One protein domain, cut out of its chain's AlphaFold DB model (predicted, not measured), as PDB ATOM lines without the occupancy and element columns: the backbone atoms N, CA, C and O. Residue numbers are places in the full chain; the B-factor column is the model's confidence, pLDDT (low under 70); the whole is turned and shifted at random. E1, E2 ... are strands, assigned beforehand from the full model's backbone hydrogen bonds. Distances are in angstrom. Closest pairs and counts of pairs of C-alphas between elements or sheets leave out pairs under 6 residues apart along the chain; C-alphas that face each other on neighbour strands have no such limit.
ATOM      1  N   GLY A 127     -52.676  38.309  32.870       84.19
ATOM      2  CA  GLY A 127     -53.202  38.080  34.221       84.19
ATOM      3  C   GLY A 127     -52.153  37.747  35.293       84.19
ATOM      4  O   GLY A 127     -52.524  37.569  36.450       84.19
ATOM      5  N   ALA A 128     -50.857  37.667  34.965       89.31
ATOM      6  CA  ALA A 128     -49.803  37.598  35.978       89.31
ATOM      7  C   ALA A 128     -49.661  38.941  36.715       89.31
ATOM      8  O   ALA A 128     -49.607  40.002  36.096       89.31
ATOM      9  N   VAL A 129     -49.539  38.893  38.042       87.44
ATOM     10  CA  VAL A 129     -49.414  40.076  38.904       87.44
ATOM     11  C   VAL A 129     -47.964  40.301  39.322       87.44
ATOM     12  O   VAL A 129     -47.262  39.369  39.723       87.44
ATOM     13  N   ARG A 130     -47.493  41.551  39.267       92.25
ATOM     14  CA  ARG A 130     -46.180  41.931  39.808       92.25
ATOM     15  C   ARG A 130     -46.237  41.949  41.336       92.25
ATOM     16  O   ARG A 130     -47.071  42.638  41.917       92.25
ATOM     17  N   ILE A 131     -45.324  41.234  41.985       87.88
ATOM     18  CA  ILE A 131     -45.215  41.168  43.449       87.88
ATOM     19  C   ILE A 131     -44.051  42.032  43.958       87.88
ATOM     20  O   ILE A 131     -43.208  42.500  43.186       87.88
ATOM     21  N   SER A 132     -44.021  42.298  45.266       83.88
ATOM     22  CA  SER A 132     -42.965  43.115  45.876       83.88
ATOM     23  C   SER A 132     -41.618  42.385  45.871       83.88
ATOM     24  O   SER A 132     -41.542  41.204  46.206       83.88
ATOM     25  N   ALA A 133     -40.552  43.100  45.510       87.69
ATOM     26  CA  ALA A 133     -39.179  42.608  45.494       87.69
ATOM     27  C   ALA A 133     -38.191  43.762  45.723       87.69
ATOM     28  O   ALA A 133     -38.472  44.913  45.381       87.69
ATOM     29  N   THR A 134     -37.006  43.453  46.254       89.12
ATOM     30  CA  THR A 134     -35.896  44.412  46.366       89.12
ATOM     31  C   THR A 134     -35.410  44.789  44.966       89.12
ATOM     32  O   THR A 134     -34.650  44.039  44.362       89.12
ATOM     33  N   GLN A 135     -35.835  45.946  44.450       88.06
ATOM     34  CA  GLN A 135     -35.648  46.320  43.037       88.06
ATOM     35  C   GLN A 135     -34.182  46.373  42.576       88.06
ATOM     36  O   GLN A 135     -33.895  46.126  41.407       88.06
ATOM     37  N   LYS A 136     -33.257  46.681  43.493       93.25
ATOM     38  CA  LYS A 136     -31.810  46.751  43.259       93.25
ATOM     39  C   LYS A 136     -31.070  46.035  44.401       93.25
ATOM     40  O   LYS A 136     -30.706  46.693  45.376       93.25
ATOM     41  N   PRO A 137     -30.925  44.696  44.354       92.44
ATOM     42  CA  PRO A 137     -30.379  43.917  45.469       92.44
ATOM     43  C   PRO A 137     -28.850  44.006  45.601       92.44
ATOM     44  O   PRO A 137     -28.324  43.706  46.665       92.44
ATOM     45  N   GLU A 138     -28.149  44.411  44.538       93.06
ATOM     46  CA  GLU A 138     -26.690  44.562  44.485       93.06
ATOM     47  C   GLU A 138     -26.324  45.666  43.472       93.06
ATOM     48  O   GLU A 138     -27.120  46.039  42.602       93.06
ATOM     49  N   THR A 139     -25.121  46.228  43.575       93.75
ATOM     50  CA  THR A 139     -24.573  47.204  42.623       93.75
ATOM     51  C   THR A 139     -24.677  46.699  41.180       93.75
ATOM     52  O   THR A 139     -24.149  45.647  40.834       93.75
ATOM     53  N   ASN A 140     -25.345  47.487  40.329       96.50
ATOM     54  CA  ASN A 140     -25.668  47.184  38.926       96.50
ATOM     55  C   ASN A 140     -26.576  45.962  38.676       96.50
ATOM     56  O   ASN A 140     -26.861  45.676  37.510       96.50
ATOM     57  N   VAL A 141     -27.090  45.304  39.719       97.88
ATOM     58  CA  VAL A 141     -28.096  44.239  39.603       97.88
ATOM     59  C   VAL A 141     -29.488  44.809  39.860       97.88
ATOM     60  O   VAL A 141     -29.699  45.519  40.840       97.88
ATOM     61  N   TYR A 142     -30.446  44.474  39.001       98.38
ATOM     62  CA  TYR A 142     -31.848  44.887  39.104       98.38
ATOM     63  C   TYR A 142     -32.755  43.656  39.121       98.38
ATOM     64  O   TYR A 142     -32.478  42.686  38.418       98.38
ATOM     65  N   ALA A 143     -33.816  43.671  39.929       97.19
ATOM     66  CA  ALA A 143     -34.671  42.509  40.169       97.19
ATOM     67  C   ALA A 143     -36.162  42.870  40.183       97.19
ATOM     68  O   ALA A 143     -36.579  43.835  40.821       97.19
ATOM     69  N   SER A 144     -36.986  42.072  39.510       96.75
ATOM     70  CA  SER A 144     -38.451  42.188  39.546       96.75
ATOM     71  C   SER A 144     -39.090  40.807  39.617       96.75
ATOM     72  O   SER A 144     -38.593  39.885  38.973       96.75
ATOM     73  N   ALA A 145     -40.170  40.664  40.385       95.75
ATOM     74  CA  ALA A 145     -40.829  39.384  40.617       95.75
ATOM     75  C   ALA A 145     -42.332  39.449  40.319       95.75
ATOM     76  O   ALA A 145     -42.968  40.493  40.477       95.75
ATOM     77  N   TYR A 146     -42.890  38.316  39.903       94.44
ATOM     78  CA  TYR A 146     -44.265  38.169  39.432       94.44
ATOM     79  C   TYR A 146     -44.842  36.831  39.903       94.44
ATOM     80  O   TYR A 146     -44.104  35.869  40.126       94.44
ATOM     81  N   LYS A 147     -46.165  36.764  40.020       90.19
ATOM     82  CA  LYS A 147     -46.947  35.550  40.277       90.19
ATOM     83  C   LYS A 147     -47.904  35.348  39.096       90.19
ATOM     84  O   LYS A 147     -48.511  36.315  38.645       90.19
ATOM     85  N   SER A 148     -48.018  34.129  38.569       89.38
ATOM     86  CA  SER A 148     -48.932  33.799  37.458       89.38
ATOM     87  C   SER A 148     -50.414  34.037  37.809       89.38
ATOM     88  O   SER A 148     -50.751  34.125  38.990       89.38
ATOM     89  N   LYS A 149     -51.312  34.090  36.804       82.62
ATOM     90  CA  LYS A 149     -52.769  34.300  36.997       82.62
ATOM     91  C   LYS A 149     -53.374  33.311  38.006       82.62
ATOM     92  O   LYS A 149     -54.024  33.731  38.954       82.62
ATOM     93  N   GLY A 150     -53.102  32.013  37.840       76.81
ATOM     94  CA  GLY A 150     -53.520  30.969  38.789       76.81
ATOM     95  C   GLY A 150     -52.651  30.881  40.051       76.81
ATOM     96  O   GLY A 150     -53.002  30.197  41.007       76.81
ATOM     97  N   GLY A 151     -51.506  31.567  40.088       80.88
ATOM     98  CA  GLY A 151     -50.568  31.535  41.207       80.88
ATOM     99  C   GLY A 151     -49.727  30.268  41.334       80.88
ATOM    100  O   GLY A 151     -49.131  30.049  42.388       80.88
ATOM    101  N   ASP A 152     -49.722  29.437  40.296       83.94
ATOM    102  CA  ASP A 152     -48.990  28.177  40.142       83.94
ATOM    103  C   ASP A 152     -47.507  28.372  39.775       83.94
ATOM    104  O   ASP A 152     -46.752  27.408  39.687       83.94
ATOM    105  N   SER A 153     -47.055  29.612  39.572       89.94
ATOM    106  CA  SER A 153     -45.651  29.945  39.320       89.94
ATOM    107  C   SER A 153     -45.248  31.285  39.935       89.94
ATOM    108  O   SER A 153     -45.987  32.272  39.857       89.94
ATOM    109  N   ILE A 154     -44.032  31.325  40.484       93.19
ATOM    110  CA  ILE A 154     -43.290  32.552  40.794       93.19
ATOM    111  C   ILE A 154     -42.239  32.763  39.704       93.19
ATOM    112  O   ILE A 154     -41.445  31.869  39.414       93.19
ATOM    113  N   ILE A 155     -42.218  33.956  39.114       97.38
ATOM    114  CA  ILE A 155     -41.259  34.356  38.084       97.38
ATOM    115  C   ILE A 155     -40.385  35.468  38.659       97.38
ATOM    116  O   ILE A 155     -40.909  36.478  39.125       97.38
ATOM    117  N   VAL A 156     -39.061  35.323  38.610       98.12
ATOM    118  CA  VAL A 156     -38.103  36.356  39.037       98.12
ATOM    119  C   VAL A 156     -37.178  36.697  37.875       98.12
ATOM    120  O   VAL A 156     -36.421  35.850  37.410       98.12
ATOM    121  N   VAL A 157     -37.223  37.947  37.419       98.75
ATOM    122  CA  VAL A 157     -36.332  38.477  36.379       98.75
ATOM    123  C   VAL A 157     -35.216  39.275  37.047       98.75
ATOM    124  O   VAL A 157     -35.486  40.241  37.769       98.75
ATOM    125  N   LEU A 158     -33.972  38.873  36.794       98.81
ATOM    126  CA  LEU A 158     -32.741  39.475  37.300       98.81
ATOM    127  C   LEU A 158     -31.916  40.029  36.131       98.81
ATOM    128  O   LEU A 158     -31.742  39.359  35.115       98.81
ATOM    129  N   ILE A 159     -31.352  41.225  36.281       98.81
ATOM    130  CA  ILE A 159     -30.562  41.904  35.243       98.81
ATOM    131  C   ILE A 159     -29.237  42.365  35.846       98.81
ATOM    132  O   ILE A 159     -29.236  43.290  36.658       98.81
ATOM    133  N   ASN A 160     -28.112  41.778  35.434       98.50
ATOM    134  CA  ASN A 160     -26.783  42.263  35.801       98.50
ATOM    135  C   ASN A 160     -26.254  43.198  34.706       98.50
ATOM    136  O   ASN A 160     -25.762  42.747  33.669       98.50
ATOM    137  N   ARG A 161     -26.333  44.514  34.940       97.94
ATOM    138  CA  ARG A 161     -25.797  45.526  34.013       97.94
ATOM    139  C   ARG A 161     -24.301  45.792  34.199       97.94
ATOM    140  O   ARG A 161     -23.748  46.551  33.396       97.94
ATOM    141  N   ASP A 162     -23.630  45.166  35.164       97.69
ATOM    142  CA  ASP A 162     -22.168  45.191  35.264       97.69
ATOM    143  C   ASP A 162     -21.558  44.413  34.089       97.69
ATOM    144  O   ASP A 162     -21.836  43.231  33.918       97.69
ATOM    145  N   TYR A 163     -20.754  45.071  33.251       96.31
ATOM    146  CA  TYR A 163     -20.095  44.436  32.098       96.31
ATOM    147  C   TYR A 163     -18.669  43.947  32.415       96.31
ATOM    148  O   TYR A 163     -17.961  43.453  31.534       96.31
ATOM    149  N   THR A 164     -18.243  44.077  33.675       97.06
ATOM    150  CA  THR A 164     -16.915  43.686  34.160       97.06
ATOM    151  C   THR A 164     -16.985  42.507  35.128       97.06
ATOM    152  O   THR A 164     -16.209  41.566  34.969       97.06
ATOM    153  N   GLN A 165     -17.947  42.509  36.058       97.69
ATOM    154  CA  GLN A 165     -18.067  41.524  37.135       97.69
ATOM    155  C   GLN A 165     -19.280  40.601  36.985       97.69
ATOM    156  O   GLN A 165     -20.403  41.040  36.721       97.69
ATOM    157  N   ASN A 166     -19.055  39.315  37.257       97.94
ATOM    158  CA  ASN A 166     -20.129  38.409  37.658       97.94
ATOM    159  C   ASN A 166     -20.680  38.867  39.024       97.94
ATOM    160  O   ASN A 166     -19.947  39.445  39.829       97.94
ATOM    161  N   LYS A 167     -21.958  38.609  39.300       96.56
ATOM    162  CA  LYS A 167     -22.631  39.019  40.544       96.56
ATOM    163  C   LYS A 167     -23.418  37.848  41.115       96.56
ATOM    164  O   LYS A 167     -24.074  37.145  40.357       96.56
ATOM    165  N   THR A 168     -23.407  37.660  42.430       96.00
ATOM    166  CA  THR A 168     -24.227  36.634  43.097       96.00
ATOM    167  C   THR A 168     -25.257  37.308  43.990       96.00
ATOM    168  O   THR A 168     -24.917  38.215  44.745       96.00
ATOM    169  N   VAL A 169     -26.515  36.872  43.901       94.12
ATOM    170  CA  VAL A 169     -27.629  37.381  44.715       94.12
ATOM    171  C   VAL A 169     -28.434  36.227  45.305       94.12
ATOM    172  O   VAL A 169     -28.663  35.219  44.639       94.12
ATOM    173  N   THR A 170     -28.901  36.382  46.544       94.19
ATOM    174  CA  THR A 170     -29.816  35.418  47.170       94.19
ATOM    175  C   THR A 170     -31.258  35.847  46.929       94.19
ATOM    176  O   THR A 170     -31.678  36.916  47.379       94.19
ATOM    177  N   VAL A 171     -32.030  35.005  46.248       92.69
ATOM    178  CA  VAL A 171     -33.478  35.164  46.088       92.69
ATOM    179  C   VAL A 171     -34.156  34.417  47.234       92.69
ATOM    180  O   VAL A 171     -34.069  33.195  47.325       92.69
ATOM    181  N   ASN A 172     -34.814  35.160  48.122       88.38
ATOM    182  CA  ASN A 172     -35.597  34.606  49.226       88.38
ATOM    183  C   ASN A 172     -37.078  34.616  48.838       88.38
ATOM    184  O   ASN A 172     -37.584  35.652  48.403       88.38
ATOM    185  N   VAL A 173     -37.771  33.494  49.023       79.62
ATOM    186  CA  VAL A 173     -39.173  33.300  48.622       79.62
ATOM    187  C   VAL A 173     -39.990  32.830  49.836       79.62
ATOM    188  O   VAL A 173     -40.433  31.683  49.896       79.62
ATOM    189  N   PRO A 174     -40.149  33.689  50.863       70.25
ATOM    190  CA  PRO A 174     -40.861  33.322  52.079       70.25
ATOM    191  C   PRO A 174     -42.332  33.005  51.783       70.25
ATOM    192  O   PRO A 174     -42.979  33.693  50.996       70.25
ATOM    193  N   ASN A 175     -42.869  32.007  52.486       62.72
ATOM    194  CA  ASN A 175     -44.281  31.608  52.453       62.72
ATOM    195  C   ASN A 175     -44.793  31.073  51.096       62.72
ATOM    196  O   ASN A 175     -45.996  31.115  50.845       62.72
ATOM    197  N   VAL A 176     -43.916  30.549  50.226       66.19
ATOM    198  CA  VAL A 176     -44.322  29.885  48.974       66.19
ATOM    199  C   VAL A 176     -43.627  28.530  48.823       66.19
ATOM    200  O   VAL A 176     -42.410  28.432  48.954       66.19
ATOM    201  N   ASN A 177     -44.397  27.489  48.490       79.25
ATOM    202  CA  ASN A 177     -43.897  26.130  48.261       79.25
ATOM    203  C   ASN A 177     -43.252  25.979  46.867       79.25
ATOM    204  O   ASN A 177     -43.748  25.229  46.024       79.25
ATOM    205  N   VAL A 178     -42.161  26.708  46.619       87.75
ATOM    206  CA  VAL A 178     -41.274  26.493  45.466       87.75
ATOM    207  C   VAL A 178     -40.091  25.646  45.930       87.75
ATOM    208  O   VAL A 178     -39.331  26.078  46.792       87.75
ATOM    209  N   SER A 179     -39.926  24.448  45.367       89.19
ATOM    210  CA  SER A 179     -38.782  23.567  45.660       89.19
ATOM    211  C   SER A 179     -37.555  23.867  44.800       89.19
ATOM    212  O   SER A 179     -36.434  23.640  45.241       89.19
ATOM    213  N   LYS A 180     -37.750  24.396  43.588       93.25
ATOM    214  CA  LYS A 180     -36.684  24.720  42.633       93.25
ATOM    215  C   LYS A 180     -37.113  25.811  41.652       93.25
ATOM    216  O   LYS A 180     -38.303  25.983  41.392       93.25
ATOM    217  N   PHE A 181     -36.142  26.494  41.058       96.94
ATOM    218  CA  PHE A 181     -36.335  27.426  39.947       96.94
ATOM    219  C   PHE A 181     -35.673  26.899  38.675       96.94
ATOM    220  O   PHE A 181     -34.474  26.629  38.677       96.94
ATOM    221  N   ARG A 182     -36.423  26.832  37.572       97.88
ATOM    222  CA  ARG A 182     -35.868  26.674  36.225       97.88
ATOM    223  C   ARG A 182     -35.262  27.998  35.769       97.88
ATOM    224  O   ARG A 182     -35.903  29.036  35.932       97.88
ATOM    225  N   VAL A 183     -34.056  27.986  35.213       98.62
ATOM    226  CA  VAL A 183     -33.294  29.202  34.896       98.62
ATOM    227  C   VAL A 183     -33.138  29.377  33.391       98.62
ATOM    228  O   VAL A 183     -32.675  28.476  32.701       98.62
ATOM    229  N   TYR A 184     -33.453  30.570  32.886       98.81
ATOM    230  CA  TYR A 184     -33.252  30.944  31.488       98.81
ATOM    231  C   TYR A 184     -32.350  32.171  31.375       98.81
ATOM    232  O   TYR A 184     -32.623  33.187  32.015       98.81
ATOM    233  N   THR A 185     -31.313  32.126  30.536       98.81
ATOM    234  CA  THR A 185     -30.291  33.186  30.438       98.81
ATOM    235  C   THR A 185     -30.154  33.745  29.021       98.81
ATOM    236  O   THR A 185     -29.992  32.997  28.054       98.81
ATOM    237  N   THR A 186     -30.109  35.075  28.900       98.88
ATOM    238  CA  THR A 186     -29.655  35.789  27.693       98.88
ATOM    239  C   THR A 186     -28.435  36.640  28.045       98.88
ATOM    240  O   THR A 186     -28.467  37.428  28.994       98.88
ATOM    241  N   ASN A 187     -27.359  36.475  27.280       98.56
ATOM    242  CA  ASN A 187     -26.134  37.274  27.354       98.56
ATOM    243  C   ASN A 187     -25.498  37.360  25.949       98.56
ATOM    244  O   ASN A 187     -26.182  37.144  24.946       98.56
ATOM    245  N   GLU A 188     -24.202  37.648  25.844       97.81
ATOM    246  CA  GLU A 188     -23.484  37.688  24.561       97.81
ATOM    247  C   GLU A 188     -23.564  36.369  23.766       97.81
ATOM    248  O   GLU A 188     -23.831  36.393  22.564       97.81
ATOM    249  N   THR A 189     -23.453  35.210  24.421       97.88
ATOM    250  CA  THR A 189     -23.433  33.886  23.764       97.88
ATOM    251  C   THR A 189     -24.744  33.101  23.897       97.88
ATOM    252  O   THR A 189     -25.047  32.275  23.039       97.88
ATOM    253  N   LYS A 190     -25.557  33.377  24.924       98.44
ATOM    254  CA  LYS A 190     -26.838  32.708  25.212       98.44
ATOM    255  C   LYS A 190     -28.046  33.524  24.735       98.44
ATOM    256  O   LYS A 190     -28.047  34.749  24.842       98.44
ATOM    257  N   ASN A 191     -29.090  32.835  24.267       98.50
ATOM    258  CA  ASN A 191     -30.323  33.403  23.703       98.50
ATOM    259  C   ASN A 191     -31.562  32.757  24.360       98.50
ATOM    260  O   ASN A 191     -32.129  31.819  23.804       98.50
ATOM    261  N   VAL A 192     -31.953  33.209  25.559       98.31
ATOM    262  CA  VAL A 192     -32.932  32.526  26.439       98.31
ATOM    263  C   VAL A 192     -32.599  31.029  26.563       98.31
ATOM    264  O   VAL A 192     -33.442  30.151  26.370       98.31
ATOM    265  N   HIS A 193     -31.317  30.751  26.802       98.69
ATOM    266  CA  HIS A 193     -30.789  29.403  26.968       98.69
ATOM    267  C   HIS A 193     -31.274  28.829  28.299       98.69
ATOM    268  O   HIS A 193     -31.232  29.528  29.309       98.69
ATOM    269  N   ASP A 194     -31.721  27.578  28.288       98.31
ATOM    270  CA  ASP A 194     -32.139  26.856  29.486       98.31
ATOM    271  C   ASP A 194     -30.900  26.381  30.262       98.31
ATOM    272  O   ASP A 194     -30.155  25.511  29.807       98.31
ATOM    273  N   ASP A 195     -30.655  27.002  31.411       97.88
ATOM    274  CA  ASP A 195     -29.508  26.745  32.283       97.88
ATOM    275  C   ASP A 195     -29.806  25.680  33.357       97.88
ATOM    276  O   ASP A 195     -28.946  25.397  34.193       97.88
ATOM    277  N   GLY A 196     -30.983  25.046  33.312       97.06
ATOM    278  CA  GLY A 196     -31.379  23.974  34.220       97.06
ATOM    279  C   GLY A 196     -32.052  24.459  35.505       97.06
ATOM    280  O   GLY A 196     -32.629  25.544  35.559       97.06
ATOM    281  N   ASP A 197     -32.017  23.609  36.531       97.31
ATOM    282  CA  ASP A 197     -32.718  23.817  37.800       97.31
ATOM    283  C   ASP A 197     -31.759  24.315  38.896       97.31
ATOM    284  O   ASP A 197     -30.653  23.794  39.048       97.31
ATOM    285  N   LEU A 198     -32.208  25.275  39.711       95.06
ATOM    286  CA  LEU A 198     -31.594  25.640  40.990       95.06
ATOM    287  C   LEU A 198     -32.534  25.268  42.141       95.06
ATOM    288  O   LEU A 198     -33.649  25.784  42.225       95.06
ATOM    289  N   GLU A 199     -32.073  24.404  43.044       93.44
ATOM    290  CA  GLU A 199     -32.821  23.981  44.234       93.44
ATOM    291  C   GLU A 199     -33.003  25.130  45.244       93.44
ATOM    292  O   GLU A 199     -32.085  25.915  45.501       93.44
ATOM    293  N   VAL A 200     -34.187  25.207  45.855       90.94
ATOM    294  CA  VAL A 200     -34.533  26.166  46.912       90.94
ATOM    295  C   VAL A 200     -34.308  25.504  48.270       90.94
ATOM    296  O   VAL A 200     -35.050  24.619  48.693       90.94
ATOM    297  N   ILE A 201     -33.292  25.967  48.992       87.88
ATOM    298  CA  ILE A 201     -32.908  25.446  50.305       87.88
ATOM    299  C   ILE A 201     -33.422  26.414  51.372       87.88
ATOM    300  O   ILE A 201     -33.067  27.590  51.378       87.88
ATOM    301  N   ASN A 202     -34.267  25.926  52.284       85.19
ATOM    302  CA  ASN A 202     -34.868  26.716  53.370       85.19
ATOM    303  C   ASN A 202     -35.590  27.998  52.890       85.19
ATOM    304  O   ASN A 202     -35.514  29.041  53.536       85.19
ATOM    305  N   GLY A 203     -36.285  27.928  51.747       82.88
ATOM    306  CA  GLY A 203     -36.996  29.071  51.155       82.88
ATOM    307  C   GLY A 203     -36.094  30.092  50.446       82.88
ATOM    308  O   GLY A 203     -36.562  31.176  50.093       82.88
ATOM    309  N   SER A 204     -34.818  29.764  50.225       89.19
ATOM    310  CA  SER A 204     -33.817  30.636  49.603       89.19
ATOM    311  C   SER A 204     -33.060  29.919  48.481       89.19
ATOM    312  O   SER A 204     -32.765  28.730  48.572       89.19
ATOM    313  N   VAL A 205     -32.681  30.651  47.434       92.81
ATOM    314  CA  VAL A 205     -31.799  30.162  46.361       92.81
ATOM    315  C   VAL A 205     -30.705  31.187  46.065       92.81
ATOM    316  O   VAL A 205     -30.959  32.392  46.027       92.81
ATOM    317  N   SER A 206     -29.469  30.720  45.883       94.25
ATOM    318  CA  SER A 206     -28.328  31.565  45.511       94.25
ATOM    319  C   SER A 206     -28.148  31.547  43.996       94.25
ATOM    320  O   SER A 206     -28.048  30.476  43.399       94.25
ATOM    321  N   VAL A 207     -28.119  32.722  43.370       96.75
ATOM    322  CA  VAL A 207     -28.094  32.879  41.912       96.75
ATOM    323  C   VAL A 207     -26.835  33.630  41.503       96.75
ATOM    324  O   VAL A 207     -26.697  34.820  41.784       96.75
ATOM    325  N   THR A 208     -25.917  32.946  40.819       96.88
ATOM    326  CA  THR A 208     -24.712  33.562  40.248       96.88
ATOM    327  C   THR A 208     -24.968  33.968  38.804       96.88
ATOM    328  O   THR A 208     -25.128  33.132  37.919       96.88
ATOM    329  N   MET A 209     -24.980  35.274  38.578       97.56
ATOM    330  CA  MET A 209     -25.157  35.924  37.291       97.56
ATOM    331  C   MET A 209     -23.805  36.174  36.623       97.56
ATOM    332  O   MET A 209     -22.877  36.697  37.250       97.56
ATOM    333  N   ASN A 210     -23.701  35.887  35.325       98.00
ATOM    334  CA  ASN A 210     -22.585  36.395  34.531       98.00
ATOM    335  C   ASN A 210     -22.590  37.933  34.489       98.00
ATOM    336  O   ASN A 210     -23.624  38.574  34.686       98.00
ATOM    337  N   LYS A 211     -21.437  38.532  34.185       97.94
ATOM    338  CA  LYS A 211     -21.373  39.913  33.697       97.94
ATOM    339  C   LYS A 211     -22.238  40.069  32.438       97.94
ATOM    340  O   LYS A 211     -22.293  39.155  31.616       97.94
ATOM    341  N   ASP A 212     -22.866  41.229  32.291       98.12
ATOM    342  CA  ASP A 212     -23.702  41.626  31.155       98.12
ATOM    343  C   ASP A 212     -24.735  40.559  30.743       98.12
ATOM    344  O   ASP A 212     -24.646  39.966  29.665       98.12
ATOM    345  N   CYS A 213     -25.709  40.282  31.619       98.75
ATOM    346  CA  CYS A 213     -26.771  39.310  31.346       98.75
ATOM    347  C   CYS A 213     -28.135  39.684  31.942       98.75
ATOM    348  O   CYS A 213     -28.250  40.478  32.881       98.75
ATOM    349  N   ILE A 214     -29.175  39.043  31.409       98.88
ATOM    350  CA  ILE A 214     -30.512  38.951  32.002       98.88
ATOM    351  C   ILE A 214     -30.856  37.474  32.202       98.88
ATOM    352  O   ILE A 214     -30.670  36.654  31.297       98.88
ATOM    353  N   MET A 215     -31.373  37.145  33.380       98.81
ATOM    354  CA  MET A 215     -31.795  35.806  33.775       98.81
ATOM    355  C   MET A 215     -33.251  35.846  34.232       98.81
ATOM    356  O   MET A 215     -33.619  36.721  35.013       98.81
ATOM    357  N   THR A 216     -34.057  34.883  33.795       98.81
ATOM    358  CA  THR A 216     -35.420  34.684  34.290       98.81
ATOM    359  C   THR A 216     -35.514  33.324  34.952       98.81
ATOM    360  O   THR A 216     -35.200  32.300  34.349       98.81
ATOM    361  N   LEU A 217     -35.923  33.334  36.215       98.38
ATOM    362  CA  LEU A 217     -36.109  32.164  37.051       98.38
ATOM    363  C   LEU A 217     -37.610  31.884  37.151       98.38
ATOM    364  O   LEU A 217     -38.371  32.778  37.519       98.38
ATOM    365  N   VAL A 218     -38.031  30.658  36.846       97.44
ATOM    366  CA  VAL A 218     -39.430  30.210  36.907       97.44
ATOM    367  C   VAL A 218     -39.536  29.065  37.907       97.44
ATOM    368  O   VAL A 218     -38.977  27.993  37.689       97.44
ATOM    369  N   GLY A 219     -40.212  29.305  39.025       93.88
ATOM    370  CA  GLY A 219     -40.418  28.323  40.083       93.88
ATOM    371  C   GLY A 219     -41.878  27.912  40.139       93.88
ATOM    372  O   GLY A 219     -42.726  28.737  40.483       93.88
ATOM    373  N   GLU A 220     -42.169  26.653  39.805       88.94
ATOM    374  CA  GLU A 220     -43.512  26.092  39.973       88.94
ATOM    375  C   GLU A 220     -43.865  26.051  41.468       88.94
ATOM    376  O   GLU A 220     -43.082  25.601  42.310       88.94
ATOM    377  N   VAL A 221     -45.053  26.549  41.802       82.31
ATOM    378  CA  VAL A 221     -45.591  26.533  43.162       82.31
ATOM    379  C   VAL A 221     -46.369  25.241  43.344       82.31
ATOM    380  O   VAL A 221     -47.350  25.002  42.642       82.31
ATOM    381  N   SER A 222     -45.984  24.434  44.332       69.19
ATOM    382  CA  SER A 222     -46.789  23.289  44.767       69.19
ATOM    383  C   SER A 222     -48.062  23.793  45.454       69.19
ATOM    384  O   SER A 222     -48.076  24.034  46.665       69.19
ATOM    385  N   GLN A 223     -49.108  24.020  44.660       63.03
ATOM    386  CA  GLN A 223     -50.420  24.440  45.141       63.03
ATOM    387  C   GLN A 223     -51.171  23.290  45.817       63.03
ATOM    388  O   GLN A 223     -50.983  22.118  45.488       63.03
ATOM    389  N   VAL A 224     -52.071  23.648  46.732       60.34
ATOM    390  CA  VAL A 224     -53.153  22.751  47.141       60.34
ATOM    391  C   VAL A 224     -54.121  22.676  45.967       60.34
ATOM    392  O   VAL A 224     -54.786  23.664  45.663       60.34
TER     393      VAL A 224
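What this domain is: This is residues 127 to 224 of the 436 residues of the protein "Glycosyl hydrolase family 30" of Fibrobacter sp. UWRM (UniProt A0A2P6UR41). A strongly twisted antiparallel sheet of six strands forms one broad layer, and a small antiparallel sheet of two strands, E4 and E7, covers part of one of its faces, making a lopsided two-sheet sandwich. E3 and E8 lie in the middle of the large sheet, and the chain leaves it twice to add E4 and then E7 to the small one. The printed part has 98 residues with eight named strands, E1 to E8 in order along the chain, and no named helix; the class is all strand. The large sheet has the order E1, E2, E3, E8, E5, E6. The whole is compact, with a radius of gyration of the C-alphas of 13.0 A, yet elongated, spanning 43 by 28 by 24 A.

Where its parts are: In the large sheet, E3 is residues 153 to 160, 22.8 A long, and E8 is residues 213 to 220, 23.0 A long, ending at C-alpha 220 at (-43.512, 26.092, 39.973). E2 is residues 141 to 147, 20.8 A, and E1 is residues 129 to 131, 6.3 A, beginning at C-alpha 129 at (-49.414, 40.076, 38.904). E5 is residues 180 to 186, 19.9 A, and E6 is residues 193 to 199, 18.2 A. In the small sheet, E4 is residues 167 to 172, 16.2 A, beginning at C-alpha 167 at (-22.631, 39.019, 40.544), and E7 is residues 204 to 209, 16.0 A.

How they stand to each other: E3 and E8 are antiparallel at 166 degrees, with N 156 and O 217 at 2.9 A. E2 and E3 form a hairpin, with N 157 and O 144 at 2.8 A. E1 and E2 form another, with N 129 and O 147 at 2.8 A; E1, E2 and E3 are a meander, each strand the antiparallel neighbour of the one before. On the other side of E8 from E3 is E5, with N 184 and O 216 at 2.9 A. E5 and E6 are a hairpin, with N 183 and O 196 at 2.8 A. E1 and E6 are the edge strands. E4 and E7 are antiparallel at 159 degrees, with N 171 and O 205 at 2.8 A. The two sheets form a sandwich, two sheets face to face, 9.1 A centre to centre where they face each other, their strands at 17 degrees. The closest C-alphas of E3 and E7 are those of Asn 160 and Met 209, 6.7 A apart. E5 and E7 are near each other; E1 and E7 are apart.

The domain as a whole: The C-alphas farthest apart are those of Thr 164 and Val 224, 43.8 A. From edge to edge of the large sheet the strands' lines turn by 126 degrees. The printed part has no cut and no long link; the links E2 to E3, E6 to E7 and E7 to E8 are tight. The mean pLDDT of the printed part is 91.9, with residues 175 to 176 and 222 to 224 under 70.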